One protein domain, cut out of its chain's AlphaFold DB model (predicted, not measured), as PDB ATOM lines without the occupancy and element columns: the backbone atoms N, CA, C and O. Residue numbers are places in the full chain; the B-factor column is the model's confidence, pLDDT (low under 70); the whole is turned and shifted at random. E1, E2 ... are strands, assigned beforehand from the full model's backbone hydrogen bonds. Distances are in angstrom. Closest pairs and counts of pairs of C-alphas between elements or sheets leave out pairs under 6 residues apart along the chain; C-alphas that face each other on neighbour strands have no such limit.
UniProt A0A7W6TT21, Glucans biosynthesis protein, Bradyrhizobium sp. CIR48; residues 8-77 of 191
ATOM      1  N   PHE A   8      88.708 161.093 178.357       95.62
ATOM      2  CA  PHE A   8      87.332 160.623 178.194       95.62
ATOM      3  C   PHE A   8      86.678 161.039 176.866       95.62
ATOM      4  O   PHE A   8      85.660 160.452 176.498       95.62
ATOM      5  N   ALA A   9      87.248 162.014 176.149       91.81
ATOM      6  CA  ALA A   9      86.813 162.388 174.805       91.81
ATOM      7  C   ALA A   9      87.303 161.415 173.716       91.81
ATOM      8  O   ALA A   9      86.720 161.386 172.634       91.81
ATOM      9  N   TYR A  10      88.340 160.621 174.001       94.19
ATOM     10  CA  TYR A  10      88.990 159.727 173.038       94.19
ATOM     11  C   TYR A  10      88.810 158.247 173.388       94.19
ATOM     12  O   TYR A  10      88.573 157.448 172.492       94.19
ATOM     13  N   GLN A  11      88.882 157.888 174.678       95.38
ATOM     14  CA  GLN A  11      88.721 156.515 175.194       95.38
ATOM     15  C   GLN A  11      89.693 155.481 174.593       95.38
ATOM     16  O   GLN A  11      89.468 154.278 174.717       95.38
ATOM     17  N   ASP A  12      90.782 155.934 173.970       93.44
ATOM     18  CA  ASP A  12      91.791 155.079 173.351       93.44
ATOM     19  C   ASP A  12      93.067 155.075 174.200       93.44
ATOM     20  O   ASP A  12      93.796 156.067 174.287       93.44
ATOM     21  N   ILE A  13      93.308 153.938 174.853       94.12
ATOM     22  CA  ILE A  13      94.440 153.726 175.759       94.12
ATOM     23  C   ILE A  13      95.754 153.586 174.977       94.12
ATOM     24  O   ILE A  13      96.804 153.994 175.476       94.12
ATOM     25  N   GLU A  14      95.709 153.035 173.762       93.44
ATOM     26  CA  GLU A  14      96.897 152.741 172.958       93.44
ATOM     27  C   GLU A  14      97.391 153.998 172.237       93.44
ATOM     28  O   GLU A  14      98.571 154.345 172.316       93.44
ATOM     29  N   SER A  15      96.478 154.733 171.602       91.25
ATOM     30  CA  SER A  15      96.818 155.886 170.763       91.25
ATOM     31  C   SER A  15      97.099 157.168 171.553       91.25
ATOM     32  O   SER A  15      97.774 158.063 171.034       91.25
ATOM     33  N   SER A  16      96.575 157.288 172.785       93.44
ATOM     34  CA  SER A  16      96.762 158.446 173.682       93.44
ATOM     35  C   SER A  16      96.584 159.808 172.978       93.44
ATOM     36  O   SER A  16      97.421 160.714 173.091       93.44
ATOM     37  N   PHE A  17      95.510 159.953 172.196       93.06
ATOM     38  CA  PHE A  17      95.252 161.132 171.359       93.06
ATOM     39  C   PHE A  17      95.290 162.454 172.133       93.06
ATOM     40  O   PHE A  17      95.779 163.465 171.626       93.06
ATOM     41  N   GLU A  18      94.821 162.460 173.376       93.81
ATOM     42  CA  GLU A  18      94.768 163.629 174.251       93.81
ATOM     43  C   GLU A  18      96.156 164.209 174.583       93.81
ATOM     44  O   GLU A  18      96.298 165.394 174.912       93.81
ATOM     45  N   LYS A  19      97.200 163.383 174.454       93.88
ATOM     46  CA  LYS A  19      98.600 163.756 174.693       93.88
ATOM     47  C   LYS A  19      99.325 164.199 173.429       93.88
ATOM     48  O   LYS A  19     100.431 164.730 173.544       93.88
ATOM     49  N   ARG A  20      98.736 164.028 172.238       94.12
ATOM     50  CA  ARG A  20      99.375 164.463 170.988       94.12
ATOM     51  C   ARG A  20      99.639 165.984 171.044       94.12
ATOM     52  O   ARG A  20      98.801 166.754 171.547       94.12
ATOM     53  N   PRO A  21     100.827 166.440 170.609       94.81
ATOM     54  CA  PRO A  21     101.192 167.843 170.700       94.81
ATOM     55  C   PRO A  21     100.425 168.674 169.671       94.81
ATOM     56  O   PRO A  21     100.055 168.209 168.596       94.81
ATOM     57  N   SER A  22     100.233 169.943 169.998       95.06
ATOM     58  CA  SER A  22      99.971 170.975 169.005       95.06
ATOM     59  C   SER A  22     101.293 171.476 168.420       95.06
ATOM     60  O   SER A  22     102.308 171.516 169.117       95.06
ATOM     61  N   LEU A  23     101.256 171.908 167.160       95.19
ATOM     62  CA  LEU A  23     102.344 172.618 166.496       95.19
ATOM     63  C   LEU A  23     101.896 174.044 166.177       95.19
ATOM     64  O   LEU A  23     100.911 174.240 165.468       95.19
ATOM     65  N   TRP A  24     102.635 175.030 166.676       95.12
ATOM     66  CA  TRP A  24     102.449 176.439 166.347       95.12
ATOM     67  C   TRP A  24     103.642 176.957 165.543       95.12
ATOM     68  O   TRP A  24     104.780 176.916 166.012       95.12
ATOM     69  N   MET A  25     103.380 177.471 164.343       94.69
ATOM     70  CA  MET A  25     104.392 178.083 163.486       94.69
ATOM     71  C   MET A  25     104.411 179.600 163.703       94.69
ATOM     72  O   MET A  25     103.393 180.271 163.562       94.69
ATOM     73  N   GLU A  26     105.575 180.149 164.031       94.69
ATOM     74  CA  GLU A  26     105.811 181.586 164.159       94.69
ATOM     75  C   GLU A  26     106.725 182.038 163.006       94.69
ATOM     76  O   GLU A  26     107.900 181.652 162.991       94.69
ATOM     77  N   PRO A  27     106.224 182.816 162.027       95.44
ATOM     78  CA  PRO A  27     107.075 183.389 160.992       95.44
ATOM     79  C   PRO A  27     108.017 184.427 161.614       95.44
ATOM     80  O   PRO A  27     107.634 185.181 162.511       95.44
ATOM     81  N   ILE A  28     109.265 184.449 161.153       96.75
ATOM     82  CA  ILE A  28     110.285 185.409 161.573       96.75
ATOM     83  C   ILE A  28     110.665 186.249 160.357       96.75
ATOM     84  O   ILE A  28     111.083 185.716 159.328       96.75
ATOM     85  N   GLY A  29     110.553 187.568 160.507       95.38
ATOM     86  CA  GLY A  29     110.738 188.517 159.414       95.38
ATOM     87  C   GLY A  29     109.471 188.702 158.579       95.38
ATOM     88  O   GLY A  29     108.385 188.273 158.964       95.38
ATOM     89  N   ASP A  30     109.628 189.379 157.446       93.69
ATOM     90  CA  ASP A  30     108.545 189.647 156.504       93.69
ATOM     91  C   ASP A  30     108.526 188.575 155.407       93.69
ATOM     92  O   ASP A  30     109.498 188.404 154.672       93.69
ATOM     93  N   TRP A  31     107.428 187.824 155.329       94.50
ATOM     94  CA  TRP A  31     107.212 186.780 154.321       94.50
ATOM     95  C   TRP A  31     106.460 187.301 153.086       94.50
ATOM     96  O   TRP A  31     106.190 186.532 152.159       94.50
ATOM     97  N   GLY A  32     106.138 188.598 153.064       93.88
ATOM     98  CA  GLY A  32     105.361 189.249 152.023       93.88
ATOM     99  C   GLY A  32     103.876 188.888 152.062       93.88
ATOM    100  O   GLY A  32     103.370 188.245 152.981       93.88
ATOM    101  N   GLU A  33     103.154 189.317 151.030       95.81
ATOM    102  CA  GLU A  33     101.738 188.991 150.876       95.81
ATOM    103  C   GLU A  33     101.528 187.509 150.540       95.81
ATOM    104  O   GLU A  33     102.233 186.919 149.716       95.81
ATOM    105  N   GLY A  34     100.480 186.928 151.114       95.69
ATOM    106  CA  GLY A  34     100.090 185.542 150.899       95.69
ATOM    107  C   GLY A  34      98.958 185.138 151.831       95.69
ATOM    108  O   GLY A  34      98.262 185.989 152.386       95.69
ATOM    109  N   GLY A  35      98.774 183.835 152.001       95.56
ATOM    110  CA  GLY A  35      97.780 183.291 152.916       95.56
ATOM    111  C   GLY A  35      98.157 181.911 153.425       95.56
ATOM    112  O   GLY A  35      98.945 181.193 152.810       95.56
ATOM    113  N   VAL A  36      97.574 181.533 154.558       95.25
ATOM    114  CA  VAL A  36      97.605 180.145 155.024       95.25
ATOM    115  C   VAL A  36      96.552 179.365 154.247       95.25
ATOM    116  O   VAL A  36      95.408 179.798 154.146       95.25
ATOM    117  N   VAL A  37      96.948 178.226 153.691       94.69
ATOM    118  CA  VAL A  37      96.065 177.302 152.981       94.69
ATOM    119  C   VAL A  37      95.928 176.038 153.815       94.69
ATOM    120  O   VAL A  37      96.939 175.466 154.227       94.69
ATOM    121  N   LEU A  38      94.686 175.619 154.041       93.75
ATOM    122  CA  LEU A  38      94.332 174.347 154.657       93.75
ATOM    123  C   LEU A  38      93.959 173.350 153.555       93.75
ATOM    124  O   LEU A  38      93.181 173.668 152.659       93.75
ATOM    125  N   PHE A  39      94.521 172.151 153.629       93.38
ATOM    126  CA  PHE A  39      94.152 171.015 152.798       93.38
ATOM    127  C   PHE A  39      93.499 169.959 153.677       93.38
ATOM    128  O   PHE A  39      94.103 169.503 154.651       93.38
ATOM    129  N   GLU A  40      92.295 169.556 153.286       92.00
ATOM    130  CA  GLU A  40      91.538 168.477 153.908       92.00
ATOM    131  C   GLU A  40      91.327 167.381 152.868       92.00
ATOM    132  O   GLU A  40      90.678 167.578 151.839       92.00
ATOM    133  N   ILE A  41      91.929 166.223 153.114       92.44
ATOM    134  CA  ILE A  41      91.870 165.074 152.218       92.44
ATOM    135  C   ILE A  41      90.861 164.083 152.813       92.44
ATOM    136  O   ILE A  41      90.990 163.696 153.976       92.44
ATOM    137  N   PRO A  42      89.833 163.649 152.067       90.88
ATOM    138  CA  PRO A  42      88.927 162.622 152.564       90.88
ATOM    139  C   PRO A  42      89.675 161.307 152.817       90.88
ATOM    140  O   PRO A  42      90.302 160.760 151.912       90.88
ATOM    141  N   THR A  43      89.570 160.772 154.032       92.62
ATOM    142  CA  THR A  43      90.086 159.445 154.397       92.62
ATOM    143  C   THR A  43      89.015 158.637 155.124       92.62
ATOM    144  O   THR A  43      88.104 159.196 155.738       92.62
ATOM    145  N   LYS A  44      89.111 157.309 155.031       92.56
ATOM    146  CA  LYS A  44      88.284 156.361 155.795       92.56
ATOM    147  C   LYS A  44      89.037 155.734 156.968       92.56
ATOM    148  O   LYS A  44      88.411 155.075 157.790       92.56
ATOM    149  N   GLU A  45      90.353 155.923 157.030       90.81
ATOM    150  CA  GLU A  45      91.237 155.299 158.014       90.81
ATOM    151  C   GLU A  45      92.089 156.368 158.709       90.81
ATOM    152  O   GLU A  45      92.563 157.302 158.060       90.81
ATOM    153  N   GLU A  46      92.273 156.233 160.029       87.31
ATOM    154  CA  GLU A  46      93.032 157.184 160.866       87.31
ATOM    155  C   GLU A  46      94.537 157.145 160.596       87.31
ATOM    156  O   GLU A  46      95.216 158.148 160.783       87.31
ATOM    157  N   VAL A  47      95.047 156.026 160.078       89.00
ATOM    158  CA  VAL A  47      96.479 155.832 159.806       89.00
ATOM    159  C   VAL A  47      97.016 156.715 158.673       89.00
ATOM    160  O   VAL A  47      98.222 156.743 158.430       89.00
ATOM    161  N   HIS A  48      96.138 157.406 157.943       93.06
ATOM    162  CA  HIS A  48      96.505 158.302 156.857       93.06
ATOM    163  C   HIS A  48      96.366 159.755 157.297       93.06
ATOM    164  O   HIS A  48      95.254 160.234 157.523       93.06
ATOM    165  N   ASP A  49      97.492 160.472 157.335       92.94
ATOM    166  CA  ASP A  49      97.485 161.920 157.518       92.94
ATOM    167  C   ASP A  49      96.661 162.581 156.415       92.94
ATOM    168  O   ASP A  49      96.896 162.390 155.219       92.94
ATOM    169  N   ASN A  50      95.680 163.372 156.831       95.00
ATOM    170  CA  ASN A  50      94.678 163.908 155.924       95.00
ATOM    171  C   ASN A  50      94.462 165.420 156.078       95.00
ATOM    172  O   ASN A  50      93.588 165.987 155.425       95.00
ATOM    173  N   ILE A  51      95.278 166.065 156.917       95.00
ATOM    174  CA  ILE A  51      95.272 167.506 157.164       95.00
ATOM    175  C   ILE A  51      96.672 168.060 156.913       95.00
ATOM    176  O   ILE A  51      97.642 167.612 157.523       95.00
ATOM    177  N   ALA A  52      96.773 169.085 156.068       95.44
ATOM    178  CA  ALA A  52      98.000 169.856 155.890       95.44
ATOM    179  C   ALA A  52      97.701 171.358 155.896       95.44
ATOM    180  O   ALA A  52      96.714 171.803 155.319       95.44
ATOM    181  N   ALA A  53      98.567 172.150 156.527       95.19
ATOM    182  CA  ALA A  53      98.480 173.607 156.522       95.19
ATOM    183  C   ALA A  53      99.821 174.203 156.089       95.19
ATOM    184  O   ALA A  53     100.870 173.798 156.591       95.19
ATOM    185  N   LEU A  54      99.794 175.159 155.161       94.94
ATOM    186  CA  LEU A  54     101.005 175.786 154.633       94.94
ATOM    187  C   LEU A  54     100.805 177.266 154.330       94.94
ATOM    188  O   LEU A  54      99.708 177.706 153.997       94.94
ATOM    189  N   TRP A  55     101.888 178.032 154.421       95.75
ATOM    190  CA  TRP A  55     101.934 179.385 153.879       95.75
ATOM    191  C   TRP A  55     102.090 179.333 152.360       95.75
ATOM    192  O   TRP A  55     102.997 178.679 151.841       95.75
ATOM    193  N   ARG A  56     101.228 180.056 151.648       95.50
ATOM    194  CA  ARG A  56     101.292 180.245 150.203       95.50
ATOM    195  C   ARG A  56     101.491 181.733 149.896       95.50
ATOM    196  O   ARG A  56     100.559 182.512 150.104       95.50
ATOM    197  N   PRO A  57     102.652 182.132 149.352       95.75
ATOM    198  CA  PRO A  57     102.861 183.484 148.844       95.75
ATOM    199  C   PRO A  57     101.828 183.839 147.765       95.75
ATOM    200  O   PRO A  57     101.423 182.984 146.975       95.75
ATOM    201  N   LYS A  58     101.421 185.111 147.707       96.12
ATOM    202  CA  LYS A  58     100.441 185.615 146.731       96.12
ATOM    203  C   LYS A  58     100.922 185.425 145.294       96.12
ATOM    204  O   LYS A  58     100.148 185.024 144.427       96.12
ATOM    205  N   ASN A  59     102.202 185.701 145.057       93.12
ATOM    206  CA  ASN A  59     102.835 185.542 143.754       93.12
ATOM    207  C   ASN A  59     103.578 184.201 143.684       93.12
ATOM    208  O   ASN A  59     104.242 183.829 144.654       93.12
ATOM    209  N   PRO A  60     103.524 183.487 142.544       91.31
ATOM    210  CA  PRO A  60     104.321 182.284 142.344       91.31
ATOM    211  C   PRO A  60     105.818 182.541 142.552       91.31
ATOM    212  O   PRO A  60     106.364 183.535 142.062       91.31
ATOM    213  N   LEU A  61     106.479 181.611 143.244       90.88
ATOM    214  CA  LEU A  61     107.931 181.612 143.397       90.88
ATOM    215  C   LEU A  61     108.588 181.429 142.026       90.88
ATOM    216  O   LEU A  61     108.174 180.578 141.236       90.88
ATOM    217  N   GLN A  62     109.589 182.255 141.730       90.12
ATOM    218  CA  GLN A  62     110.243 182.244 140.426       90.12
ATOM    219  C   GLN A  62     111.203 181.060 140.332       90.12
ATOM    220  O   GLN A  62     111.974 180.782 141.253       90.12
ATOM    221  N   ALA A  63     111.191 180.374 139.190       91.81
ATOM    222  CA  ALA A  63     112.155 179.314 138.935       91.81
ATOM    223  C   ALA A  63     113.583 179.879 138.997       91.81
ATOM    224  O   ALA A  63     113.858 180.942 138.442       91.81
ATOM    225  N   LYS A  64     114.495 179.139 139.639       91.81
ATOM    226  CA  LYS A  64     115.902 179.532 139.852       91.81
ATOM    227  C   LYS A  64     116.095 180.792 140.718       91.81
ATOM    228  O   LYS A  64     117.203 181.319 140.752       91.81
ATOM    229  N   GLY A  65     115.052 181.266 141.405       87.06
ATOM    230  CA  GLY A  65     115.155 182.301 142.433       87.06
ATOM    231  C   GLY A  65     115.525 181.724 143.801       87.06
ATOM    232  O   GLY A  65     115.249 180.558 144.089       87.06
ATOM    233  N   GLU A  66     116.130 182.549 144.652       91.06
ATOM    234  CA  GLU A  66     116.332 182.249 146.073       91.06
ATOM    235  C   GLU A  66     115.210 182.896 146.893       91.06
ATOM    236  O   GLU A  66     114.869 184.064 146.691       91.06
ATOM    237  N   HIS A  67     114.635 182.136 147.824       90.38
ATOM    238  CA  HIS A  67     113.576 182.605 148.712       90.38
ATOM    239  C   HIS A  67     113.884 182.171 150.143       90.38
ATOM    240  O   HIS A  67     113.935 180.977 150.435       90.38
ATOM    241  N   ASN A  68     114.075 183.142 151.034       92.19
ATOM    242  CA  ASN A  68     114.431 182.894 152.425       92.19
ATOM    243  C   ASN A  68     113.200 183.025 153.327       92.19
ATOM    244  O   ASN A  68     112.605 184.094 153.418       92.19
ATOM    245  N   TYR A  69     112.850 181.937 154.015       94.81
ATOM    246  CA  TYR A  69     111.763 181.888 154.993       94.81
ATOM    247  C   TYR A  69     112.314 181.426 156.335       94.81
ATOM    248  O   TYR A  69     112.622 180.252 156.530       94.81
ATOM    249  N   THR A  70     112.448 182.354 157.277       97.50
ATOM    250  CA  THR A  70     112.842 182.033 158.651       97.50
ATOM    251  C   THR A  70     111.593 181.841 159.502       97.50
ATOM    252  O   THR A  70     110.675 182.656 159.455       97.50
ATOM    253  N   TYR A  71     111.537 180.767 160.286       96.94
ATOM    254  CA  TYR A  71     110.414 180.476 161.177       96.94
ATOM    255  C   TYR A  71     110.878 179.770 162.445       96.94
ATOM    256  O   TYR A  71     111.978 179.220 162.517       96.94
ATOM    257  N   ARG A  72     109.998 179.764 163.445       97.12
ATOM    258  CA  ARG A  72     110.114 178.957 164.658       97.12
ATOM    259  C   ARG A  72     108.908 178.038 164.778       97.12
ATOM    260  O   ARG A  72     107.776 178.453 164.544       97.12
ATOM    261  N   LEU A  73     109.163 176.798 165.170       96.19
ATOM    262  CA  LEU A  73     108.139 175.806 165.471       96.19
ATOM    263  C   LEU A  73     108.067 175.596 166.980       96.19
ATOM    264  O   LEU A  73     109.071 175.273 167.613       96.19
ATOM    265  N   HIS A  74     106.877 175.768 167.541       96.12
ATOM    266  CA  HIS A  74     106.600 175.517 168.948       96.12
ATOM    267  C   HIS A  74     105.746 174.257 169.052       96.12
ATOM    268  O   HIS A  74     104.591 174.246 168.624       96.12
ATOM    269  N   TRP A  75     106.329 173.197 169.601       95.56
ATOM    270  CA  TRP A  75     105.635 171.948 169.894       95.56
ATOM    271  C   TRP A  75     105.212 171.954 171.353       95.56
ATOM    272  O   TRP A  75     106.046 172.153 172.237       95.56
ATOM    273  N   GLY A  76     103.932 171.741 171.627       92.25
ATOM    274  CA  GLY A  76     103.465 171.802 173.004       92.25
ATOM    275  C   GLY A  76     101.963 171.654 173.161       92.25
ATOM    276  O   GLY A  76     101.257 171.317 172.208       92.25
ATOM    277  N   PRO A  77     101.448 171.885 174.377       87.50
ATOM    278  CA  PRO A  77     100.028 171.746 174.636       87.50
ATOM    279  C   PRO A  77      99.191 172.823 173.927       87.50
ATOM    280  O   PRO A  77      98.044 172.557 173.561       87.50
TER     281      PRO A  77
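What this domain is: This is residues 8 to 77 of the 191 residues of the protein "Glucans biosynthesis protein" of Bradyrhizobium sp. CIR48 (UniProt A0A7W6TT21). Two separate two-stranded ribbons, E1 with E4 and E2 with E3, make an open frame, joined at one end by the links E1 to E2 and E3 to E4. Residues 11 to 16 and 60 to 66 stick out. The 70 printed residues include four named strands, E1 to E4, and no named helix; both sheets are antiparallel. The class is all strand, with under half, 28 residues, in named elements; the outline, 48 by 27 by 18 A, is only just extended, close to loose, with a radius of gyration of the C-alphas of 16.8 A.

Where its parts are: E1, residues 22 to 28, begins at C-alpha 22 (99.971, 170.975, 169.005) and spans 19.2 A. E2 is residues 34 to 40, 19.3 A, and E3 residues 51 to 57, 19.5 A. E4, residues 70 to 76, 20.0 A, ends at C-alpha 76 (103.465, 171.802, 173.004).

How they stand to each other: E1 and E4 are antiparallel at 158 degrees, with N 24 and O 74 within hydrogen-bond range at 2.9 A. The hairpin E2 and E3 is antiparallel at 160 degrees, with N 37 and O 54 within range at 2.8 A. E1 and E3 are apart, as are E2 and E4.

The domain as a whole: The farthest C-alphas, of Phe 8 and Lys 64, are 51.4 A apart. The link E3 to E4 is long. The printed part has no cut, and no printed residue is under 70 in pLDDT.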